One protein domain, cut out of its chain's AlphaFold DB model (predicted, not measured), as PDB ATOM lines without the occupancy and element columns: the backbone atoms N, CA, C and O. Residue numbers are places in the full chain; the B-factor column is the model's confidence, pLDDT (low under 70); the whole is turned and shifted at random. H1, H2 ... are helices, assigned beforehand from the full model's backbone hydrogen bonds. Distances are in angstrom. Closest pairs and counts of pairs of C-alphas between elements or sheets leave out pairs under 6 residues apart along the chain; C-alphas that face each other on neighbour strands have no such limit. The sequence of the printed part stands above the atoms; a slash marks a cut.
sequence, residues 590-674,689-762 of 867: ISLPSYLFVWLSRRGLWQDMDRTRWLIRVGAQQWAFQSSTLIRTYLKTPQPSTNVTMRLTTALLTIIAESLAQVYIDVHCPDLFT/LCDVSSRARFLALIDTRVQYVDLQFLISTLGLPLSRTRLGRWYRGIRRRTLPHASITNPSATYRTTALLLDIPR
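AT A GLANCE: This is residues 590 to 674 and 689 to 762 of the 867 residues of the protein "CRAL-TRIO domain-containing protein C23B6.04c" of Cercospora zeina (UniProt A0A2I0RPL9). One long helix, H4, runs through the middle; H2 crosses it on one side, H5 and H7 pack on the other, and H1 packs on both H2 and H4. The short H3 and H6 lie near the first residues of H4, and a long loop ends the printed part, its residues 746 to 751 sticking out. The printed part has 159 residues, with seven named helices, H1 to H7 in order, and no named strand: all helix, compact, radius of gyration of the C-alphas 15.9 A, spans 43 by 37 by 31 A.

HOW THE PARTS SIT: H1, residues 592 to 600, touches H2, residues 609 to 627, at a steep tilt of 49 degrees; C-alphas 596 and 619 are closest, 5.7 A. H2 touches H3, residues 629 to 634, only at the corner; C-alphas 625 and 631 are closest, 5.5 A. The hub is H4, residues 644 to 668; its residues 650 to 661 alone touch H2, closest at C-alphas 617 and 654, 5.2 A. H5, residues 695 to 702, touches H4 at a shallow tilt of 24 degrees, opposite ways; C-alphas 656 and 702 are closest, 5.5 A. H6, residues 711 to 717, is close but not clearly touching H4; C-alphas 649 and 714 are closest, 7.3 A. H7, residues 724 to 735, touches H4 with residues 731 to 735 alone; C-alphas 664 and 734 are closest, 6.1 A. Every O i to N i+4 pair is within hydrogen-bond range in H2, H3, H5 and H6; H1 has 4 of 5, H4 20 of 21, H7 7 of 8.

IN THESE COORDINATES: H1 begins at C-alpha 592 (3.063, -19.287, -32.708). H4 is 36.0 A long, H2 26.8 A and H7 16.7 A, ending at C-alpha 735 (-7.135, -27.883, -21.171).

THE WHOLE: Residues 675 to 688 are not printed; C-alphas 674 and 689 are 12.1 A apart. Of the links that are printed whole, none is long. The pLDDT is under 70 in residues 634 to 642 and 740 to 757.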
ATOM      1  N   ILE A 590       1.962 -19.604 -40.375       77.25
ATOM      2  CA  ILE A 590       2.014 -20.542 -39.235       77.25
ATOM      3  C   ILE A 590       1.842 -19.729 -37.943       77.25
ATOM      4  O   ILE A 590       2.543 -18.744 -37.737       77.25
ATOM      5  N   SER A 591       0.918 -20.117 -37.058       85.69
ATOM      6  CA  SER A 591       0.721 -19.428 -35.771       85.69
ATOM      7  C   SER A 591       1.670 -19.924 -34.684       85.69
ATOM      8  O   SER A 591       1.887 -21.132 -34.594       85.69
ATOM      9  N   LEU A 592       2.120 -19.017 -33.805       89.00
ATOM     10  CA  LEU A 592       3.063 -19.287 -32.708       89.00
ATOM     11  C   LEU A 592       2.810 -20.608 -31.954       89.00
ATOM     12  O   LEU A 592       3.749 -21.392 -31.887       89.00
ATOM     13  N   PRO A 593       1.594 -20.950 -31.470       89.25
ATOM     14  CA  PRO A 593       1.390 -22.216 -30.756       89.25
ATOM     15  C   PRO A 593       1.706 -23.446 -31.621       89.25
ATOM     16  O   PRO A 593       2.318 -24.402 -31.160       89.25
ATOM     17  N   SER A 594       1.326 -23.411 -32.901       84.31
ATOM     18  CA  SER A 594       1.556 -24.507 -33.848       84.31
ATOM     19  C   SER A 594       3.040 -24.723 -34.128       84.31
ATOM     20  O   SER A 594       3.460 -25.865 -34.262       84.31
ATOM     21  N   TYR A 595       3.826 -23.644 -34.192       85.62
ATOM     22  CA  TYR A 595       5.280 -23.724 -34.333       85.62
ATOM     23  C   TYR A 595       5.945 -24.164 -33.023       85.62
ATOM     24  O   TYR A 595       6.774 -25.065 -33.023       85.62
ATOM     25  N   LEU A 596       5.548 -23.566 -31.895       89.56
ATOM     26  CA  LEU A 596       6.136 -23.804 -30.579       89.56
ATOM     27  C   LEU A 596       6.007 -25.267 -30.142       89.56
ATOM     28  O   LEU A 596       6.996 -25.871 -29.743       89.56
ATOM     29  N   PHE A 597       4.820 -25.868 -30.252       89.00
ATOM     30  CA  PHE A 597       4.646 -27.269 -29.859       89.00
ATOM     31  C   PHE A 597       5.381 -28.232 -30.803       89.00
ATOM     32  O   PHE A 597       5.980 -29.199 -30.340       89.00
ATOM     33  N   VAL A 598       5.436 -27.929 -32.107       80.81
ATOM     34  CA  VAL A 598       6.276 -28.651 -33.083       80.81
ATOM     35  C   VAL A 598       7.756 -28.597 -32.697       80.81
ATOM     36  O   VAL A 598       8.415 -29.633 -32.650       80.81
ATOM     37  N   TRP A 599       8.259 -27.406 -32.381       85.19
ATOM     38  CA  TRP A 599       9.629 -27.163 -31.940       85.19
ATOM     39  C   TRP A 599       9.955 -27.961 -30.667       85.19
ATOM     40  O   TRP A 599      10.922 -28.724 -30.636       85.19
ATOM     41  N   LEU A 600       9.083 -27.882 -29.656       88.25
ATOM     42  CA  LEU A 600       9.223 -28.631 -28.408       88.25
ATOM     43  C   LEU A 600       9.158 -30.152 -28.625       88.25
ATOM     44  O   LEU A 600       9.936 -30.866 -28.006       88.25
ATOM     45  N   SER A 601       8.354 -30.676 -29.559       83.75
ATOM     46  CA  SER A 601       8.307 -32.131 -29.831       83.75
ATOM     47  C   SER A 601       9.638 -32.749 -30.299       83.75
ATOM     48  O   SER A 601       9.799 -33.967 -30.246       83.75
ATOM     49  N   ARG A 602      10.610 -31.922 -30.718       79.31
ATOM     50  CA  ARG A 602      11.962 -32.328 -31.158       79.31
ATOM     51  C   ARG A 602      13.101 -31.882 -30.237       79.31
ATOM     52  O   ARG A 602      14.262 -32.195 -30.506       79.31
ATOM     53  N   ARG A 603      12.798 -31.091 -29.210       82.31
ATOM     54  CA  ARG A 603      13.786 -30.572 -28.245       82.31
ATOM     55  C   ARG A 603      13.451 -30.911 -26.795       82.31
ATOM     56  O   ARG A 603      14.329 -30.828 -25.944       82.31
ATOM     57  N   GLY A 604      12.228 -31.366 -26.554       87.44
ATOM     58  CA  GLY A 604      11.720 -31.863 -25.290       87.44
ATOM     59  C   GLY A 604      11.325 -30.779 -24.299       87.44
ATOM     60  O   GLY A 604      11.580 -29.589 -24.489       87.44
ATOM     61  N   LEU A 605      10.703 -31.242 -23.223       90.56
ATOM     62  CA  LEU A 605      10.521 -30.509 -21.975       90.56
ATOM     63  C   LEU A 605      11.454 -31.131 -20.933       90.56
ATOM     64  O   LEU A 605      11.528 -32.352 -20.838       90.56
ATOM     65  N   TRP A 606      12.180 -30.321 -20.173       87.56
ATOM     66  CA  TRP A 606      13.223 -30.787 -19.255       87.56
ATOM     67  C   TRP A 606      12.836 -30.475 -17.812       87.56
ATOM     68  O   TRP A 606      12.155 -29.482 -17.565       87.56
ATOM     69  N   GLN A 607      13.281 -31.312 -16.872       84.62
ATOM     70  CA  GLN A 607      13.125 -31.036 -15.437       84.62
ATOM     71  C   GLN A 607      13.873 -29.754 -15.037       84.62
ATOM     72  O   GLN A 607      13.386 -28.987 -14.212       84.62
ATOM     73  N   ASP A 608      15.007 -29.479 -15.690       82.56
ATOM     74  CA  ASP A 608      15.648 -28.169 -15.625       82.56
ATOM     75  C   ASP A 608      14.758 -27.092 -16.274       82.56
ATOM     76  O   ASP A 608      14.420 -27.132 -17.469       82.56
ATOM     77  N   MET A 609      14.355 -26.124 -15.450       85.75
ATOM     78  CA  MET A 609      13.396 -25.095 -15.835       85.75
ATOM     79  C   MET A 609      14.002 -24.087 -16.818       85.75
ATOM     80  O   MET A 609      13.315 -23.676 -17.754       85.75
ATOM     81  N   ASP A 610      15.274 -23.712 -16.667       83.88
ATOM     82  CA  ASP A 610      15.890 -22.668 -17.492       83.88
ATOM     83  C   ASP A 610      16.276 -23.169 -18.891       83.88
ATOM     84  O   ASP A 610      16.089 -22.448 -19.875       83.88
ATOM     85  N   ARG A 611      16.670 -24.440 -19.034       84.50
ATOM     86  CA  ARG A 611      16.758 -25.165 -20.314       84.50
ATOM     87  C   ARG A 611      15.403 -25.207 -21.015       84.50
ATOM     88  O   ARG A 611      15.325 -24.943 -22.217       84.50
ATOM     89  N   THR A 612      14.322 -25.464 -20.274       89.44
ATOM     90  CA  THR A 612      12.954 -25.431 -20.816       89.44
ATOM     91  C   THR A 612      12.551 -24.017 -21.259       89.44
ATOM     92  O   THR A 612      12.117 -23.847 -22.403       89.44
ATOM     93  N   ARG A 613      12.774 -22.981 -20.435       90.56
ATOM     94  CA  ARG A 613      12.559 -21.568 -20.810       90.56
ATOM     95  C   ARG A 613      13.358 -21.165 -22.040       90.56
ATOM     96  O   ARG A 613      12.817 -20.549 -22.957       90.56
ATOM     97  N   TRP A 614      14.636 -21.531 -22.097       86.88
ATOM     98  CA  TRP A 614      15.504 -21.205 -23.221       86.88
ATOM     99  C   TRP A 614      15.002 -21.838 -24.524       86.88
ATOM    100  O   TRP A 614      14.910 -21.149 -25.541       86.88
ATOM    101  N   LEU A 615      14.595 -23.112 -24.489       88.38
ATOM    102  CA  LEU A 615      14.017 -23.795 -25.648       88.38
ATOM    103  C   LEU A 615      12.716 -23.132 -26.118       88.38
ATOM    104  O   LEU A 615      12.540 -22.935 -27.322       88.38
ATOM    105  N   ILE A 616      11.840 -22.740 -25.191       92.81
ATOM    106  CA  ILE A 616      10.607 -21.993 -25.484       92.81
ATOM    107  C   ILE A 616      10.936 -20.639 -26.136       92.81
ATOM    108  O   ILE A 616      10.386 -20.312 -27.193       92.81
ATOM    109  N   ARG A 617      11.877 -19.880 -25.557       90.44
ATOM    110  CA  ARG A 617      12.325 -18.575 -26.061       90.44
ATOM    111  C   ARG A 617      12.883 -18.668 -27.476       90.44
ATOM    112  O   ARG A 617      12.455 -17.911 -28.345       90.44
ATOM    113  N   VAL A 618      13.806 -19.597 -27.733       86.12
ATOM    114  CA  VAL A 618      14.412 -19.765 -29.065       86.12
ATOM    115  C   VAL A 618      13.355 -20.159 -30.097       86.12
ATOM    116  O   VAL A 618      13.334 -19.579 -31.183       86.12
ATOM    117  N   GLY A 619      12.419 -21.050 -29.752       88.06
ATOM    118  CA  GLY A 619      11.293 -21.396 -30.625       88.06
ATOM    119  C   GLY A 619      10.421 -20.183 -30.982       88.06
ATOM    120  O   GLY A 619      10.084 -19.984 -32.150       88.06
ATOM    121  N   ALA A 620      10.113 -19.325 -30.004       90.69
ATOM    122  CA  ALA A 620       9.358 -18.091 -30.226       90.69
ATOM    123  C   ALA A 620      10.129 -17.057 -31.075       90.69
ATOM    124  O   ALA A 620       9.548 -16.438 -31.970       90.69
ATOM    125  N   GLN A 621      11.440 -16.902 -30.847       86.00
ATOM    126  CA  GLN A 621      12.308 -16.011 -31.630       86.00
ATOM    127  C   GLN A 621      12.433 -16.472 -33.091       86.00
ATOM    128  O   GLN A 621      12.254 -15.662 -34.005       86.00
ATOM    129  N   GLN A 622      12.670 -17.769 -33.330       83.25
ATOM    130  CA  GLN A 622      12.726 -18.343 -34.679       83.25
ATOM    131  C   GLN A 622      11.386 -18.190 -35.409       83.25
ATOM    132  O   GLN A 622      11.355 -17.745 -36.558       83.25
ATOM    133  N   TRP A 623      10.265 -18.462 -34.733       87.81
ATOM    134  CA  TRP A 623       8.932 -18.234 -35.291       87.81
ATOM    135  C   TRP A 623       8.698 -16.771 -35.705       87.81
ATOM    136  O   TRP A 623       8.177 -16.514 -36.794       87.81
ATOM    137  N   ALA A 624       9.092 -15.807 -34.868       87.12
ATOM    138  CA  ALA A 624       8.885 -14.385 -35.135       87.12
ATOM    139  C   ALA A 624       9.749 -13.885 -36.309       87.12
ATOM    140  O   ALA A 624       9.236 -13.214 -37.207       87.12
ATOM    141  N   PHE A 625      11.021 -14.300 -36.363       81.50
ATOM    142  CA  PHE A 625      11.929 -14.055 -37.491       81.50
ATOM    143  C   PHE A 625      11.421 -14.667 -38.807       81.50
ATOM    144  O   PHE A 625      11.607 -14.095 -39.882       81.50
ATOM    145  N   GLN A 626      10.732 -15.807 -38.753       78.25
ATOM    146  CA  GLN A 626      10.117 -16.421 -39.933       78.25
ATOM    147  C   GLN A 626       8.783 -15.757 -40.321       78.25
ATOM    148  O   GLN A 626       8.463 -15.694 -41.511       78.25
ATOM    149  N   SER A 627       8.049 -15.195 -39.360       83.38
ATOM    150  CA  SER A 627       6.718 -14.611 -39.579       83.38
ATOM    151  C   SER A 627       6.728 -13.149 -40.035       83.38
ATOM    152  O   SER A 627       5.897 -12.788 -40.863       83.38
ATOM    153  N   SER A 628       7.657 -12.319 -39.545       84.44
ATOM    154  CA  SER A 628       7.713 -10.879 -39.851       84.44
ATOM    155  C   SER A 628       8.893 -10.516 -40.758       84.44
ATOM    156  O   SER A 628      10.030 -10.919 -40.521       84.44
ATOM    157  N   THR A 629       8.640  -9.712 -41.793       80.88
ATOM    158  CA  THR A 629       9.686  -9.088 -42.622       80.88
ATOM    159  C   THR A 629      10.449  -7.999 -41.872       80.88
ATOM    160  O   THR A 629      11.656  -7.890 -42.063       80.88
ATOM    161  N   LEU A 630       9.780  -7.249 -40.992       80.75
ATOM    162  CA  LEU A 630      10.383  -6.165 -40.210       80.75
ATOM    163  C   LEU A 630      11.375  -6.710 -39.174       80.75
ATOM    164  O   LEU A 630      12.485  -6.208 -39.038       80.75
ATOM    165  N   ILE A 631      11.046  -7.827 -38.520       80.56
ATOM    166  CA  ILE A 631      11.998  -8.516 -37.629       80.56
ATOM    167  C   ILE A 631      13.236  -9.002 -38.410       80.56
ATOM    168  O   ILE A 631      14.351  -8.952 -37.889       80.56
ATOM    169  N   ARG A 632      13.080  -9.405 -39.682       79.12
ATOM    170  CA  ARG A 632      14.214  -9.767 -40.552       79.12
ATOM    171  C   ARG A 632      15.069  -8.577 -40.986       79.12
ATOM    172  O   ARG A 632      16.248  -8.792 -41.248       79.12
ATOM    173  N   THR A 633      14.528  -7.361 -41.088       74.56
ATOM    174  CA  THR A 633      15.342  -6.166 -41.370       74.56
ATOM    175  C   THR A 633      16.048  -5.666 -40.110       74.56
ATOM    176  O   THR A 633      17.251  -5.423 -40.170       74.56
ATOM    177  N   TYR A 634      15.380  -5.637 -38.949       69.38
ATOM    178  CA  TYR A 634      16.019  -5.276 -37.673       69.38
ATOM    179  C   TYR A 634      17.170  -6.215 -37.275       69.38
ATOM    180  O   TYR A 634      18.176  -5.759 -36.742       69.38
ATOM    181  N   LEU A 635      17.076  -7.516 -37.570       64.38
ATOM    182  CA  LEU A 635      18.157  -8.477 -37.293       64.38
ATOM    183  C   LEU A 635      19.265  -8.508 -38.363       64.38
ATOM    184  O   LEU A 635      20.213  -9.276 -38.226       64.38
ATOM    185  N   LYS A 636      19.171  -7.676 -39.410       61.00
ATOM    186  CA  LYS A 636      20.228  -7.473 -40.419       61.00
ATOM    187  C   LYS A 636      21.052  -6.199 -40.209       61.00
ATOM    188  O   LYS A 636      22.037  -6.011 -40.918       61.00
ATOM    189  N   THR A 637      20.673  -5.321 -39.278       57.50
ATOM    190  CA  THR A 637      21.489  -4.138 -38.951       57.50
ATOM    191  C   THR A 637      22.742  -4.533 -38.153       57.50
ATOM    192  O   THR A 637      22.665  -5.508 -37.402       57.50
ATOM    193  N   PRO A 638      23.871  -3.796 -38.243       46.72
ATOM    194  CA  PRO A 638      25.170  -4.251 -37.722       46.72
ATOM    195  C   PRO A 638      25.264  -4.537 -36.214       46.72
ATOM    196  O   PRO A 638      26.209  -5.196 -35.790       46.72
ATOM    197  N   GLN A 639      24.315  -4.070 -35.393       54.22
ATOM    198  CA  GLN A 639      24.257  -4.374 -33.959       54.22
ATOM    199  C   GLN A 639      22.839  -4.802 -33.524       54.22
ATOM    200  O   GLN A 639      22.041  -3.976 -33.083       54.22
ATOM    201  N   PRO A 640      22.492  -6.101 -33.605       55.00
ATOM    202  CA  PRO A 640      21.178  -6.590 -33.177       55.00
ATOM    203  C   PRO A 640      20.987  -6.596 -31.646       55.00
ATOM    204  O   PRO A 640      19.856  -6.684 -31.170       55.00
ATOM    205  N   SER A 641      22.067  -6.504 -30.861       54.34
ATOM    206  CA  SER A 641      22.057  -6.543 -29.388       54.34
ATOM    207  C   SER A 641      21.650  -5.220 -28.721       54.34
ATOM    208  O   SER A 641      21.134  -5.236 -27.601       54.34
ATOM    209  N   THR A 642      21.855  -4.085 -29.396       59.75
ATOM    210  CA  THR A 642      21.532  -2.736 -28.896       59.75
ATOM    211  C   THR A 642      20.103  -2.296 -29.228       59.75
ATOM    212  O   THR A 642      19.601  -1.338 -28.644       59.75
ATOM    213  N   ASN A 643      19.392  -3.024 -30.099       77.75
ATOM    214  CA  ASN A 643      18.007  -2.726 -30.458       77.75
ATOM    215  C   ASN A 643      17.037  -3.039 -29.294       77.75
ATOM    216  O   ASN A 643      16.611  -4.180 -29.086       77.75
ATOM    217  N   VAL A 644      16.673  -1.999 -28.536       83.06
ATOM    218  CA  VAL A 644      15.758  -2.078 -27.383       83.06
ATOM    219  C   VAL A 644      14.398  -2.667 -27.781       83.06
ATOM    220  O   VAL A 644      13.913  -3.580 -27.111       83.06
ATOM    221  N   THR A 645      13.814  -2.231 -28.902       83.75
ATOM    222  CA  THR A 645      12.521  -2.726 -29.409       83.75
ATOM    223  C   THR A 645      12.520  -4.245 -29.590       83.75
ATOM    224  O   THR A 645      11.577  -4.917 -29.171       83.75
ATOM    225  N   MET A 646      13.596  -4.814 -30.143       83.19
ATOM    226  CA  MET A 646      13.747  -6.261 -30.334       83.19
ATOM    227  C   MET A 646      13.924  -7.031 -29.019       83.19
ATOM    228  O   MET A 646      13.450  -8.169 -28.912       83.19
ATOM    229  N   ARG A 647      14.545  -6.427 -27.995       84.62
ATOM    230  CA  ARG A 647      14.653  -7.020 -26.648       84.62
ATOM    231  C   ARG A 647      13.288  -7.069 -25.950       84.62
ATOM    232  O   ARG A 647      12.902  -8.136 -25.476       84.62
ATOM    233  N   LEU A 648      12.527  -5.971 -25.973       89.81
ATOM    234  CA  LEU A 648      11.161  -5.899 -25.421       89.81
ATOM    235  C   LEU A 648      10.199  -6.854 -26.156       89.81
ATOM    236  O   LEU A 648       9.465  -7.616 -25.529       89.81
ATOM    237  N   THR A 649      10.279  -6.888 -27.491       89.94
ATOM    238  CA  THR A 649       9.545  -7.826 -28.361       89.94
ATOM    239  C   THR A 649       9.840  -9.281 -28.002       89.94
ATOM    240  O   THR A 649       8.919 -10.088 -27.871       89.94
ATOM    241  N   THR A 650      11.118  -9.623 -27.806       87.88
ATOM    242  CA  THR A 650      11.525 -10.968 -27.376       87.88
ATOM    243  C   THR A 650      10.930 -11.312 -26.011       87.88
ATOM    244  O   THR A 650      10.410 -12.414 -25.849       87.88
ATOM    245  N   ALA A 651      10.962 -10.390 -25.044       90.94
ATOM    246  CA  ALA A 651      10.426 -10.624 -23.704       90.94
ATOM    247  C   ALA A 651       8.921 -10.948 -23.734       90.94
ATOM    248  O   ALA A 651       8.520 -11.998 -23.233       90.94
ATOM    249  N   LEU A 652       8.095 -10.131 -24.401       94.31
ATOM    250  CA  LEU A 652       6.652 -10.389 -24.481       94.31
ATOM    251  C   LEU A 652       6.322 -11.682 -25.249       94.31
ATOM    252  O   LEU A 652       5.470 -12.460 -24.820       94.31
ATOM    253  N   LEU A 653       7.030 -11.968 -26.348       93.69
ATOM    254  CA  LEU A 653       6.877 -13.243 -27.062       93.69
ATOM    255  C   LEU A 653       7.258 -14.452 -26.197       93.69
ATOM    256  O   LEU A 653       6.633 -15.504 -26.327       93.69
ATOM    257  N   THR A 654       8.239 -14.298 -25.304       93.94
ATOM    258  CA  THR A 654       8.634 -15.341 -24.346       93.94
ATOM    259  C   THR A 654       7.528 -15.571 -23.319       93.94
ATOM    260  O   THR A 654       7.122 -16.713 -23.144       93.94
ATOM    261  N   ILE A 655       6.948 -14.512 -22.738       95.50
ATOM    262  CA  ILE A 655       5.809 -14.611 -21.801       95.50
ATOM    263  C   ILE A 655       4.623 -15.346 -22.449       95.50
ATOM    264  O   ILE A 655       4.067 -16.272 -21.856       95.50
ATOM    265  N   ILE A 656       4.261 -14.995 -23.688       96.12
ATOM    266  CA  ILE A 656       3.170 -15.652 -24.430       96.12
ATOM    267  C   ILE A 656       3.495 -17.133 -24.704       96.12
ATOM    268  O   ILE A 656       2.610 -17.989 -24.622       96.12
ATOM    269  N   ALA A 657       4.751 -17.456 -25.026       96.50
ATOM    270  CA  ALA A 657       5.187 -18.818 -25.320       96.50
ATOM    271  C   ALA A 657       5.296 -19.699 -24.057       96.50
ATOM    272  O   ALA A 657       4.803 -20.827 -24.070       96.50
ATOM    273  N   GLU A 658       5.846 -19.186 -22.952       96.50
ATOM    274  CA  GLU A 658       5.869 -19.866 -21.647       96.50
ATOM    275  C   GLU A 658       4.447 -20.093 -21.125       96.50
ATOM    276  O   GLU A 658       4.132 -21.197 -20.686       96.50
ATOM    277  N   SER A 659       3.548 -19.116 -21.294       96.62
ATOM    278  CA  SER A 659       2.124 -19.267 -20.960       96.62
ATOM    279  C   SER A 659       1.464 -20.412 -21.734       96.62
ATOM    280  O   SER A 659       0.662 -21.158 -21.180       96.62
ATOM    281  N   LEU A 660       1.782 -20.589 -23.021       95.44
ATOM    282  CA  LEU A 660       1.264 -21.710 -23.817       95.44
ATOM    283  C   LEU A 660       1.866 -23.051 -23.373       95.44
ATOM    284  O   LEU A 660       1.131 -24.032 -23.247       95.44
ATOM    285  N   ALA A 661       3.177 -23.092 -23.127       95.38
ATOM    286  CA  ALA A 661       3.878 -24.297 -22.694       95.38
ATOM    287  C   ALA A 661       3.407 -24.767 -21.308       95.38
ATOM    288  O   ALA A 661       3.111 -25.948 -21.141       95.38
ATOM    289  N   GLN A 662       3.234 -23.858 -20.343       95.81
ATOM    290  CA  GLN A 662       2.759 -24.205 -19.003       95.81
ATOM    291  C   GLN A 662       1.341 -24.797 -19.023       95.81
ATOM    292  O   GLN A 662       1.072 -25.742 -18.294       95.81
ATOM    293  N   VAL A 663       0.445 -24.334 -19.907       94.62
ATOM    294  CA  VAL A 663      -0.902 -24.933 -20.042       94.62
ATOM    295  C   VAL A 663      -0.837 -26.376 -20.557       94.62
ATOM    296  O   VAL A 663      -1.712 -27.173 -20.229       94.62
ATOM    297  N   TYR A 664       0.184 -26.733 -21.344       93.81
ATOM    298  CA  TYR A 664       0.437 -28.121 -21.740       93.81
ATOM    299  C   TYR A 664       1.037 -28.931 -20.584       93.81
ATOM    300  O   TYR A 664       0.553 -30.025 -20.297       93.81
ATOM    301  N   ILE A 665       2.034 -28.374 -19.889       93.25
ATOM    302  CA  ILE A 665       2.686 -28.992 -18.723       93.25
ATOM    303  C   ILE A 665       1.636 -29.338 -17.657       93.25
ATOM    304  O   ILE A 665       1.501 -30.508 -17.320       93.25
ATOM    305  N   ASP A 666       0.786 -28.390 -17.255       92.19
ATOM    306  CA  ASP A 666      -0.314 -28.599 -16.297       92.19
ATOM    307  C   ASP A 666      -1.291 -29.748 -16.659       92.19
ATOM    308  O   ASP A 666      -2.042 -30.203 -15.797       92.19
ATOM    309  N   VAL A 667      -1.379 -30.158 -17.931       90.31
ATOM    310  CA  VAL A 667      -2.397 -31.104 -18.443       90.31
ATOM    311  C   VAL A 667      -1.807 -32.464 -18.830       90.31
ATOM    312  O   VAL A 667      -2.520 -33.475 -18.796       90.31
ATOM    313  N   HIS A 668      -0.532 -32.490 -19.222       87.69
ATOM    314  CA  HIS A 668       0.156 -33.660 -19.776       87.69
ATOM    315  C   HIS A 668       1.395 -34.080 -18.971       87.69
ATOM    316  O   HIS A 668       1.740 -35.257 -18.987       87.69
ATOM    317  N   CYS A 669       2.040 -33.147 -18.264       88.69
ATOM    318  CA  CYS A 669       3.280 -33.360 -17.515       88.69
ATOM    319  C   CYS A 669       3.280 -32.565 -16.183       88.69
ATOM    320  O   CYS A 669       4.202 -31.773 -15.979       88.69
ATOM    321  N   PRO A 670       2.265 -32.691 -15.301       88.06
ATOM    322  CA  PRO A 670       2.158 -31.839 -14.109       88.06
ATOM    323  C   PRO A 670       3.385 -31.967 -13.190       88.06
ATOM    324  O   PRO A 670       3.854 -30.971 -12.646       88.06
ATOM    325  N   ASP A 671       3.965 -33.165 -13.132       86.06
ATOM    326  CA  ASP A 671       5.124 -33.538 -12.310       86.06
ATOM    327  C   ASP A 671       6.474 -33.272 -13.023       86.06
ATOM    328  O   ASP A 671       7.471 -33.957 -12.795       86.06
ATOM    329  N   LEU A 672       6.521 -32.324 -13.972       86.25
ATOM    330  CA  LEU A 672       7.749 -32.002 -14.718       86.25
ATOM    331  C   LEU A 672       8.784 -31.261 -13.859       86.25
ATOM    332  O   LEU A 672       9.970 -31.553 -13.960       86.25
ATOM    333  N   PHE A 673       8.328 -30.301 -13.050       87.06
ATOM    334  CA  PHE A 673       9.173 -29.453 -12.196       87.06
ATOM    335  C   PHE A 673       9.024 -29.781 -10.702       87.06
ATOM    336  O   PHE A 673       9.489 -29.032  -9.844       87.06
ATOM    337  N   THR A 674       8.346 -30.879 -10.364       79.31
ATOM    338  CA  THR A 674       8.362 -31.418  -9.002       79.31
ATOM    339  C   THR A 674       9.704 -32.117  -8.769       79.31
ATOM    340  O   THR A 674      10.076 -32.962  -9.590       79.31
ATOM    341  N   LEU A 689       6.596 -22.355 -14.632       90.88
ATOM    342  CA  LEU A 689       7.121 -21.248 -15.441       90.88
ATOM    343  C   LEU A 689       6.387 -19.925 -15.161       90.88
ATOM    344  O   LEU A 689       7.013 -18.867 -15.102       90.88
ATOM    345  N   CYS A 690       5.058 -20.000 -15.020       92.88
ATOM    346  CA  CYS A 690       4.122 -18.890 -14.803       92.88
ATOM    347  C   CYS A 690       2.760 -19.420 -14.293       92.88
ATOM    348  O   CYS A 690       2.525 -20.630 -14.295       92.88
ATOM    349  N   ASP A 691       1.840 -18.544 -13.866       92.00
ATOM    350  CA  ASP A 691       0.495 -18.957 -13.426       92.00
ATOM    351  C   ASP A 691      -0.558 -18.880 -14.548       92.00
ATOM    352  O   ASP A 691      -1.046 -17.817 -14.927       92.00
ATOM    353  N   VAL A 692      -0.969 -20.057 -15.023       94.56
ATOM    354  CA  VAL A 692      -2.008 -20.258 -16.049       94.56
ATOM    355  C   VAL A 692      -3.191 -21.094 -15.536       94.56
ATOM    356  O   VAL A 692      -3.966 -21.660 -16.324       94.56
ATOM    357  N   SER A 693      -3.347 -21.172 -14.208       91.81
ATOM    358  CA  SER A 693      -4.378 -21.956 -13.507       91.81
ATOM    359  C   SER A 693      -5.799 -21.678 -14.006       91.81
ATOM    360  O   SER A 693      -6.592 -22.604 -14.151       91.81
ATOM    361  N   SER A 694      -6.104 -20.428 -14.368       95.38
ATOM    362  CA  SER A 694      -7.372 -20.043 -14.993       95.38
ATOM    363  C   SER A 694      -7.175 -19.377 -16.355       95.38
ATOM    364  O   SER A 694      -6.134 -18.780 -16.646       95.38
ATOM    365  N   ARG A 695      -8.220 -19.421 -17.194       94.31
ATOM    366  CA  ARG A 695      -8.247 -18.713 -18.486       94.31
ATOM    367  C   ARG A 695      -8.051 -17.201 -18.314       94.31
ATOM    368  O   ARG A 695      -7.515 -16.571 -19.218       94.31
ATOM    369  N   ALA A 696      -8.481 -16.631 -17.185       94.44
ATOM    370  CA  ALA A 696      -8.297 -15.214 -16.889       94.44
ATOM    371  C   ALA A 696      -6.816 -14.883 -16.647       94.44
ATOM    372  O   ALA A 696      -6.303 -13.977 -17.292       94.44
ATOM    373  N   ARG A 697      -6.106 -15.669 -15.820       95.88
ATOM    374  CA  ARG A 697      -4.667 -15.462 -15.555       95.88
ATOM    375  C   ARG A 697      -3.811 -15.671 -16.810       95.88
ATOM    376  O   ARG A 697      -2.996 -14.819 -17.141       95.88
ATOM    377  N   PHE A 698      -4.095 -16.715 -17.594       96.69
ATOM    378  CA  PHE A 698      -3.456 -16.925 -18.902       96.69
ATOM    379  C   PHE A 698      -3.679 -15.760 -19.885       96.69
ATOM    380  O   PHE A 698      -2.770 -15.401 -20.630       96.69
ATOM    381  N   LEU A 699      -4.879 -15.165 -19.914       95.75
ATOM    382  CA  LEU A 699      -5.138 -14.001 -20.766       95.75
ATOM    383  C   LEU A 699      -4.468 -12.732 -20.228       95.75
ATOM    384  O   LEU A 699      -3.913 -11.995 -21.030       95.75
ATOM    385  N   ALA A 700      -4.423 -12.521 -18.911       95.69
ATOM    386  CA  ALA A 700      -3.682 -11.413 -18.308       95.69
ATOM    387  C   ALA A 700      -2.183 -11.459 -18.660       95.69
ATOM    388  O   ALA A 700      -1.614 -10.433 -19.014       95.69
ATOM    389  N   LEU A 701      -1.564 -12.650 -18.677       95.38
ATOM    390  CA  LEU A 701      -0.181 -12.822 -19.142       95.38
ATOM    391  C   LEU A 701      -0.003 -12.454 -20.628       95.38
ATOM    392  O   LEU A 701       1.007 -11.858 -20.992       95.38
ATOM    393  N   ILE A 702      -0.986 -12.749 -21.484       94.19
ATOM    394  CA  ILE A 702      -0.987 -12.350 -22.905       94.19
ATOM    395  C   ILE A 702      -1.194 -10.841 -23.090       94.19
ATOM    396  O   ILE A 702      -0.646 -10.262 -24.026       94.19
ATOM    397  N   ASP A 703      -1.975 -10.221 -22.208       94.19
ATOM    398  CA  ASP A 703      -2.272  -8.789 -22.218       94.19
ATOM    399  C   ASP A 703      -1.187  -7.953 -21.500       94.19
ATOM    400  O   ASP A 703      -1.316  -6.733 -21.393       94.19
ATOM    401  N   THR A 704      -0.101  -8.588 -21.034       94.31
ATOM    402  CA  THR A 704       1.059  -7.915 -20.430       94.31
ATOM    403  C   THR A 704       1.664  -6.891 -21.387       94.31
ATOM    404  O   THR A 704       1.942  -7.185 -22.552       94.31
ATOM    405  N   ARG A 705       1.958  -5.701 -20.864       94.00
ATOM    406  CA  ARG A 705       2.709  -4.653 -21.557       94.00
ATOM    407  C   ARG A 705       4.140  -4.588 -21.018       94.00
ATOM    408  O   ARG A 705       4.351  -4.455 -19.816       94.00
ATOM    409  N   VAL A 706       5.121  -4.645 -21.913       91.38
ATOM    410  CA  VAL A 706       6.557  -4.555 -21.617       91.38
ATOM    411  C   VAL A 706       7.066  -3.211 -22.149       91.38
ATOM    412  O   VAL A 706       7.370  -3.063 -23.333       91.38
ATOM    413  N   GLN A 707       7.112  -2.203 -21.271       91.75
ATOM    414  CA  GLN A 707       7.276  -0.782 -21.623       91.75
ATOM    415  C   GLN A 707       6.202  -0.304 -22.620       91.75
ATOM    416  O   GLN A 707       5.046  -0.172 -22.236       91.75
ATOM    417  N   TYR A 708       6.553  -0.058 -23.884       89.25
ATOM    418  CA  TYR A 708       5.616   0.320 -24.953       89.25
ATOM    419  C   TYR A 708       5.205  -0.862 -25.850       89.25
ATOM    420  O   TYR A 708       4.381  -0.697 -26.746       89.25
ATOM    421  N   VAL A 709       5.777  -2.053 -25.639       92.00
ATOM    422  CA  VAL A 709       5.461  -3.253 -26.422       92.00
ATOM    423  C   VAL A 709       4.357  -4.042 -25.727       92.00
ATOM    424  O   VAL A 709       4.556  -4.593 -24.648       92.00
ATOM    425  N   ASP A 710       3.195  -4.126 -26.365       94.69
ATOM    426  CA  ASP A 710       2.077  -4.986 -25.972       94.69
ATOM    427  C   ASP A 710       1.603  -5.854 -27.154       94.69
ATOM    428  O   ASP A 710       2.195  -5.850 -28.240       94.69
ATOM    429  N   LEU A 711       0.533  -6.631 -26.953       94.12
ATOM    430  CA  LEU A 711      -0.005  -7.514 -27.988       94.12
ATOM    431  C   LEU A 711      -0.442  -6.766 -29.262       94.12
ATOM    432  O   LEU A 711      -0.351  -7.350 -30.343       94.12
ATOM    433  N   GLN A 712      -0.889  -5.508 -29.171       94.25
ATOM    434  CA  GLN A 712      -1.233  -4.730 -30.362       94.25
ATOM    435  C   GLN A 712       0.032  -4.327 -31.115       94.25
ATOM    436  O   GLN A 712       0.098  -4.574 -32.314       94.25
ATOM    437  N   PHE A 713       1.077  -3.851 -30.429       93.69
ATOM    438  CA  PHE A 713       2.374  -3.558 -31.060       93.69
ATOM    439  C   PHE A 713       2.927  -4.766 -31.846       93.69
ATOM    440  O   PHE A 713       3.401  -4.624 -32.977       93.69
ATOM    441  N   LEU A 714       2.818  -5.981 -31.290       92.38
ATOM    442  CA  LEU A 714       3.218  -7.210 -31.987       92.38
ATOM    443  C   LEU A 714       2.413  -7.459 -33.280       92.38
ATOM    444  O   LEU A 714       2.969  -7.969 -34.255       92.38
ATOM    445  N   ILE A 715       1.121  -7.121 -33.296       92.19
ATOM    446  CA  ILE A 715       0.208  -7.371 -34.421       92.19
ATOM    447  C   ILE A 715       0.282  -6.249 -35.466       92.19
ATOM    448  O   ILE A 715       0.546  -6.536 -36.631       92.19
ATOM    449  N   SER A 716       0.067  -4.990 -35.075       90.81
ATOM    450  CA  SER A 716      -0.011  -3.847 -35.993       90.81
ATOM    451  C   SER A 716       1.361  -3.363 -36.453       90.81
ATOM    452  O   SER A 716       1.556  -3.132 -37.642       90.81
ATOM    453  N   THR A 717       2.321  -3.231 -35.534       88.88
ATOM    454  CA  THR A 717       3.630  -2.624 -35.828       88.88
ATOM    455  C   THR A 717       4.621  -3.646 -36.375       88.88
ATOM    456  O   THR A 717       5.393  -3.330 -37.274       88.88
ATOM    457  N   LEU A 718       4.601  -4.886 -35.870       88.06
ATOM    458  CA  LEU A 718       5.506  -5.953 -36.327       88.06
ATOM    459  C   LEU A 718       4.867  -6.958 -37.298       88.06
ATOM    460  O   LEU A 718       5.583  -7.806 -37.840       88.06
ATOM    461  N   GLY A 719       3.554  -6.885 -37.542       87.50
ATOM    462  CA  GLY A 719       2.854  -7.747 -38.501       87.50
ATOM    463  C   GLY A 719       2.769  -9.225 -38.096       87.50
ATOM    464  O   GLY A 719       2.617 -10.089 -38.963       87.50
ATOM    465  N   LEU A 720       2.920  -9.561 -36.809       89.75
ATOM    466  CA  LEU A 720       2.903 -10.954 -36.360       89.75
ATOM    467  C   LEU A 720       1.466 -11.510 -36.349       89.75
ATOM    468  O   LEU A 720       0.572 -10.866 -35.799       89.75
ATOM    469  N   PRO A 721       1.213 -12.731 -36.875       88.62
ATOM    470  CA  PRO A 721      -0.134 -13.300 -36.993       88.62
ATOM    471  C   PRO A 721      -0.644 -13.893 -35.661       88.62
ATOM    472  O   PRO A 721      -0.995 -15.076 -35.560       88.62
ATOM    473  N   LEU A 722      -0.663 -13.056 -34.623       90.56
ATOM    474  CA  LEU A 722      -1.225 -13.326 -33.302       90.56
ATOM    475  C   LEU A 722      -2.689 -12.870 -33.225       90.56
ATOM    476  O   LEU A 722      -3.191 -12.125 -34.060       90.56
ATOM    477  N   SER A 723      -3.405 -13.364 -32.218       91.69
ATOM    478  CA  SER A 723      -4.755 -12.907 -31.877       91.69
ATOM    479  C   SER A 723      -5.106 -13.412 -30.484       91.69
ATOM    480  O   SER A 723      -5.045 -14.620 -30.232       91.69
ATOM    481  N   ARG A 724      -5.535 -12.510 -29.595       93.50
ATOM    482  CA  ARG A 724      -5.989 -12.835 -28.232       93.50
ATOM    483  C   ARG A 724      -7.071 -13.921 -28.232       93.50
ATOM    484  O   ARG A 724      -6.992 -14.900 -27.490       93.50
ATOM    485  N   THR A 725      -8.037 -13.816 -29.144       92.62
ATOM    486  CA  THR A 725      -9.122 -14.794 -29.337       92.62
ATOM    487  C   THR A 725      -8.604 -16.154 -29.815       92.62
ATOM    488  O   THR A 725      -9.097 -17.192 -29.367       92.62
ATOM    489  N   ARG A 726      -7.584 -16.182 -30.688       90.31
ATOM    490  CA  ARG A 726      -6.936 -17.426 -31.143       90.31
ATOM    491  C   ARG A 726      -6.162 -18.087 -29.999       90.31
ATOM    492  O   ARG A 726      -6.351 -19.278 -29.772       90.31
ATOM    493  N   LEU A 727      -5.376 -17.330 -29.234       93.50
ATOM    494  CA  LEU A 727      -4.642 -17.829 -28.062       93.50
ATOM    495  C   LEU A 727      -5.601 -18.359 -26.976       93.50
ATOM    496  O   LEU A 727      -5.441 -19.482 -26.499       93.50
ATOM    497  N   GLY A 728      -6.685 -17.637 -26.680       93.56
ATOM    498  CA  GLY A 728      -7.753 -18.088 -25.776       93.56
ATOM    499  C   GLY A 728      -8.590 -19.276 -26.288       93.56
ATOM    500  O   GLY A 728      -9.333 -19.887 -25.514       93.56
ATOM    501  N   ARG A 729      -8.487 -19.631 -27.578       92.50
ATOM    502  CA  ARG A 729      -8.995 -20.901 -28.133       92.50
ATOM    503  C   ARG A 729      -7.984 -22.031 -27.919       92.50
ATOM    504  O   ARG A 729      -8.397 -23.111 -27.512       92.50
ATOM    505  N   TRP A 730      -6.689 -21.765 -28.110       91.25
ATOM    506  CA  TRP A 730      -5.610 -22.718 -27.814       91.25
ATOM    507  C   TRP A 730      -5.607 -23.148 -26.343       91.25
ATOM    508  O   TRP A 730      -5.636 -24.348 -26.094       91.25
ATOM    509  N   TYR A 731      -5.719 -22.215 -25.389       93.94
ATOM    510  CA  TYR A 731      -5.872 -22.530 -23.956       93.94
ATOM    511  C   TYR A 731      -6.958 -23.583 -23.693       93.94
ATOM    512  O   TYR A 731      -6.723 -24.589 -23.029       93.94
ATOM    513  N   ARG A 732      -8.158 -23.361 -24.250       93.62
ATOM    514  CA  ARG A 732      -9.306 -24.261 -24.069       93.62
ATOM    515  C   ARG A 732      -9.110 -25.608 -24.759       93.62
ATOM    516  O   ARG A 732      -9.566 -26.605 -24.219       93.62
ATOM    517  N   GLY A 733      -8.448 -25.639 -25.917       90.06
ATOM    518  CA  GLY A 733      -8.115 -26.887 -26.607       90.06
ATOM    519  C   GLY A 733      -7.117 -27.733 -25.818       90.06
ATOM    520  O   GLY A 733      -7.341 -28.926 -25.647       90.06
ATOM    521  N   ILE A 734      -6.070 -27.112 -25.264       91.00
ATOM    522  CA  ILE A 734      -5.066 -27.813 -24.453       91.00
ATOM    523  C   ILE A 734      -5.688 -28.319 -23.146       91.00
ATOM    524  O   ILE A 734      -5.647 -29.515 -22.885       91.00
ATOM    525  N   ARG A 735      -6.398 -27.467 -22.386       91.12
ATOM    526  CA  ARG A 735      -7.135 -27.883 -21.171       91.12
ATOM    527  C   ARG A 735      -8.176 -28.989 -21.415       91.12
ATOM    528  O   ARG A 735      -8.524 -29.688 -20.472       91.12
ATOM    529  N   ARG A 736      -8.673 -29.160 -22.647       88.81
ATOM    530  CA  ARG A 736      -9.593 -30.246 -23.043       88.81
ATOM    531  C   ARG A 736      -8.902 -31.461 -23.675       88.81
ATOM    532  O   ARG A 736      -9.603 -32.364 -24.114       88.81
ATOM    533  N   ARG A 737      -7.565 -31.488 -23.761       84.94
ATOM    534  CA  ARG A 737      -6.791 -32.512 -24.491       84.94
ATOM    535  C   ARG A 737      -7.269 -32.687 -25.947       84.94
ATOM    536  O   ARG A 737      -7.338 -33.795 -26.461       84.94
ATOM    537  N   THR A 738      -7.583 -31.580 -26.629       79.88
ATOM    538  CA  THR A 738      -7.914 -31.533 -28.074       79.88
ATOM    539  C   THR A 738      -6.926 -30.687 -28.889       79.88
ATOM    540  O   THR A 738      -7.182 -30.381 -30.048       79.88
ATOM    541  N   LEU A 739      -5.840 -30.221 -28.268       73.38
ATOM    542  CA  LEU A 739      -4.669 -29.552 -28.847       73.38
ATOM    543  C   LEU A 739      -3.496 -29.760 -27.863       73.38
ATOM    544  O   LEU A 739      -3.766 -29.980 -26.685       73.38
ATOM    545  N   PRO A 740      -2.220 -29.629 -28.272       64.69
ATOM    546  CA  PRO A 740      -1.715 -29.478 -29.637       64.69
ATOM    547  C   PRO A 740      -1.926 -30.729 -30.493       64.69
ATOM    548  O   PRO A 740      -1.847 -31.852 -30.007       64.69
ATOM    549  N   HIS A 741      -2.126 -30.525 -31.795       66.25
ATOM    550  CA  HIS A 741      -2.138 -31.592 -32.795       66.25
ATOM    551  C   HIS A 741      -0.921 -31.501 -33.712       66.25
ATOM    552  O   HIS A 741      -0.495 -30.405 -34.089       66.25
ATOM    553  N   ALA A 742      -0.415 -32.656 -34.141       51.72
ATOM    554  CA  ALA A 742       0.653 -32.739 -35.128       51.72
ATOM    555  C   ALA A 742       0.150 -32.347 -36.534       51.72
ATOM    556  O   ALA A 742      -0.279 -33.193 -37.315       51.72
ATOM    557  N   SER A 743       0.267 -31.069 -36.916       47.75
ATOM    558  CA  SER A 743       0.097 -30.617 -38.317       47.75
ATOM    559  C   SER A 743       1.332 -30.939 -39.185       47.75
ATOM    560  O   SER A 743       1.697 -30.197 -40.093       47.75
ATOM    561  N   ILE A 744       2.008 -32.050 -38.877       41.50
ATOM    562  CA  ILE A 744       3.223 -32.526 -39.535       41.50
ATOM    563  C   ILE A 744       3.021 -34.002 -39.844       41.50
ATOM    564  O   ILE A 744       3.184 -34.863 -38.981       41.50
ATOM    565  N   THR A 745       2.709 -34.304 -41.102       39.12
ATOM    566  CA  THR A 745       2.880 -35.659 -41.627       39.12
ATOM    567  C   THR A 745       4.378 -35.933 -41.706       39.12
ATOM    568  O   THR A 745       5.072 -35.349 -42.539       39.12
ATOM    569  N   ASN A 746       4.894 -36.770 -40.804       35.34
ATOM    570  CA  ASN A 746       6.273 -37.256 -40.851       35.34
ATOM    571  C   ASN A 746       6.566 -37.768 -42.284       35.34
ATOM    572  O   ASN A 746       5.758 -38.545 -42.781       35.34
ATOM    573  N   PRO A 747       7.640 -37.352 -42.989       35.25
ATOM    574  CA  PRO A 747       7.840 -37.729 -44.397       35.25
ATOM    575  C   PRO A 747       7.954 -39.246 -44.643       35.25
ATOM    576  O   PRO A 747       7.713 -39.694 -45.761       35.25
ATOM    577  N   SER A 748       8.256 -40.045 -43.612       36.88
ATOM    578  CA  SER A 748       8.198 -41.516 -43.662       36.88
ATOM    579  C   SER A 748       6.782 -42.104 -43.520       36.88
ATOM    580  O   SER A 748       6.608 -43.306 -43.693       36.88
ATOM    581  N   ALA A 749       5.774 -41.288 -43.203       33.47
ATOM    582  CA  ALA A 749       4.377 -41.681 -43.060       33.47
ATOM    583  C   ALA A 749       3.552 -41.170 -44.252       33.47
ATOM    584  O   ALA A 749       3.203 -39.995 -44.347       33.47
ATOM    585  N   THR A 750       3.165 -42.081 -45.143       29.86
ATOM    586  CA  THR A 750       2.294 -41.831 -46.309       29.86
ATOM    587  C   THR A 750       0.831 -41.512 -45.954       29.86
ATOM    588  O   THR A 750      -0.007 -41.382 -46.847       29.86
ATOM    589  N   TYR A 751       0.508 -41.349 -44.670       31.00
ATOM    590  CA  TYR A 751      -0.849 -41.164 -44.168       31.00
ATOM    591  C   TYR A 751      -1.205 -39.689 -43.972       31.00
ATOM    592  O   TYR A 751      -0.553 -38.966 -43.220       31.00
ATOM    593  N   ARG A 752      -2.333 -39.264 -44.555       30.17
ATOM    594  CA  ARG A 752      -3.108 -38.122 -44.040       30.17
ATOM    595  C   ARG A 752      -3.902 -38.575 -42.809       30.17
ATOM    596  O   ARG A 752      -5.118 -38.715 -42.874       30.17
ATOM    597  N   THR A 753      -3.216 -38.863 -41.707       30.92
ATOM    598  CA  THR A 753      -3.871 -39.253 -40.454       30.92
ATOM    599  C   THR A 753      -4.593 -38.059 -39.834       30.92
ATOM    600  O   THR A 753      -4.059 -36.950 -39.779       30.92
ATOM    601  N   THR A 754      -5.804 -38.279 -39.330       33.53
ATOM    602  CA  THR A 754      -6.554 -37.284 -38.562       33.53
ATOM    603  C   THR A 754      -5.914 -37.068 -37.191       33.53
ATOM    604  O   THR A 754      -6.143 -37.828 -36.260       33.53
ATOM    605  N   ALA A 755      -5.114 -36.003 -37.092       42.25
ATOM    606  CA  ALA A 755      -4.870 -35.226 -35.876       42.25
ATOM    607  C   ALA A 755      -4.700 -36.031 -34.566       42.25
ATOM    608  O   ALA A 755      -5.482 -35.890 -33.628       42.25
ATOM    609  N   LEU A 756      -3.619 -36.811 -34.456       53.31
ATOM    610  CA  LEU A 756      -3.148 -37.255 -33.141       53.31
ATOM    611  C   LEU A 756      -2.743 -36.039 -32.287       53.31
ATOM    612  O   LEU A 756      -2.323 -34.997 -32.811       53.31
ATOM    613  N   LEU A 757      -2.883 -36.160 -30.965       62.41
ATOM    614  CA  LEU A 757      -2.271 -35.218 -30.026       62.41
ATOM    615  C   LEU A 757      -0.747 -35.284 -30.153       62.41
ATOM    616  O   LEU A 757      -0.182 -36.346 -30.414       62.41
ATOM    617  N   LEU A 758      -0.085 -34.141 -29.993       71.31
ATOM    618  CA  LEU A 758       1.369 -34.076 -30.057       71.31
ATOM    619  C   LEU A 758       1.967 -34.495 -28.708       71.31
ATOM    620  O   LEU A 758       1.924 -33.741 -27.734       71.31
ATOM    621  N   ASP A 759       2.517 -35.705 -28.680       78.50
ATOM    622  CA  ASP A 759       3.399 -36.201 -27.626       78.50
ATOM    623  C   ASP A 759       4.726 -35.419 -27.664       78.50
ATOM    624  O   ASP A 759       5.373 -35.328 -28.713       78.50
ATOM    625  N   ILE A 760       5.098 -34.804 -26.541       87.12
ATOM    626  CA  ILE A 760       6.328 -34.022 -26.390       87.12
ATOM    627  C   ILE A 760       7.217 -34.761 -25.382       87.12
ATOM    628  O   ILE A 760       6.851 -34.852 -24.209       87.12
ATOM    629  N   PRO A 761       8.384 -35.288 -25.803       85.38
ATOM    630  CA  PRO A 761       9.223 -36.096 -24.930       85.38
ATOM    631  C   PRO A 761       9.746 -35.276 -23.745       85.38
ATOM    632  O   PRO A 761      10.188 -34.136 -23.904       85.38
ATOM    633  N   ARG A 762       9.742 -35.887 -22.560       86.69
ATOM    634  CA  ARG A 762      10.452 -35.364 -21.389       86.69
ATOM    635  C   ARG A 762      11.928 -35.752 -21.490       86.69
ATOM    636  O   ARG A 762      12.214 -36.890 -21.843       86.69
TER     637      ARG A 762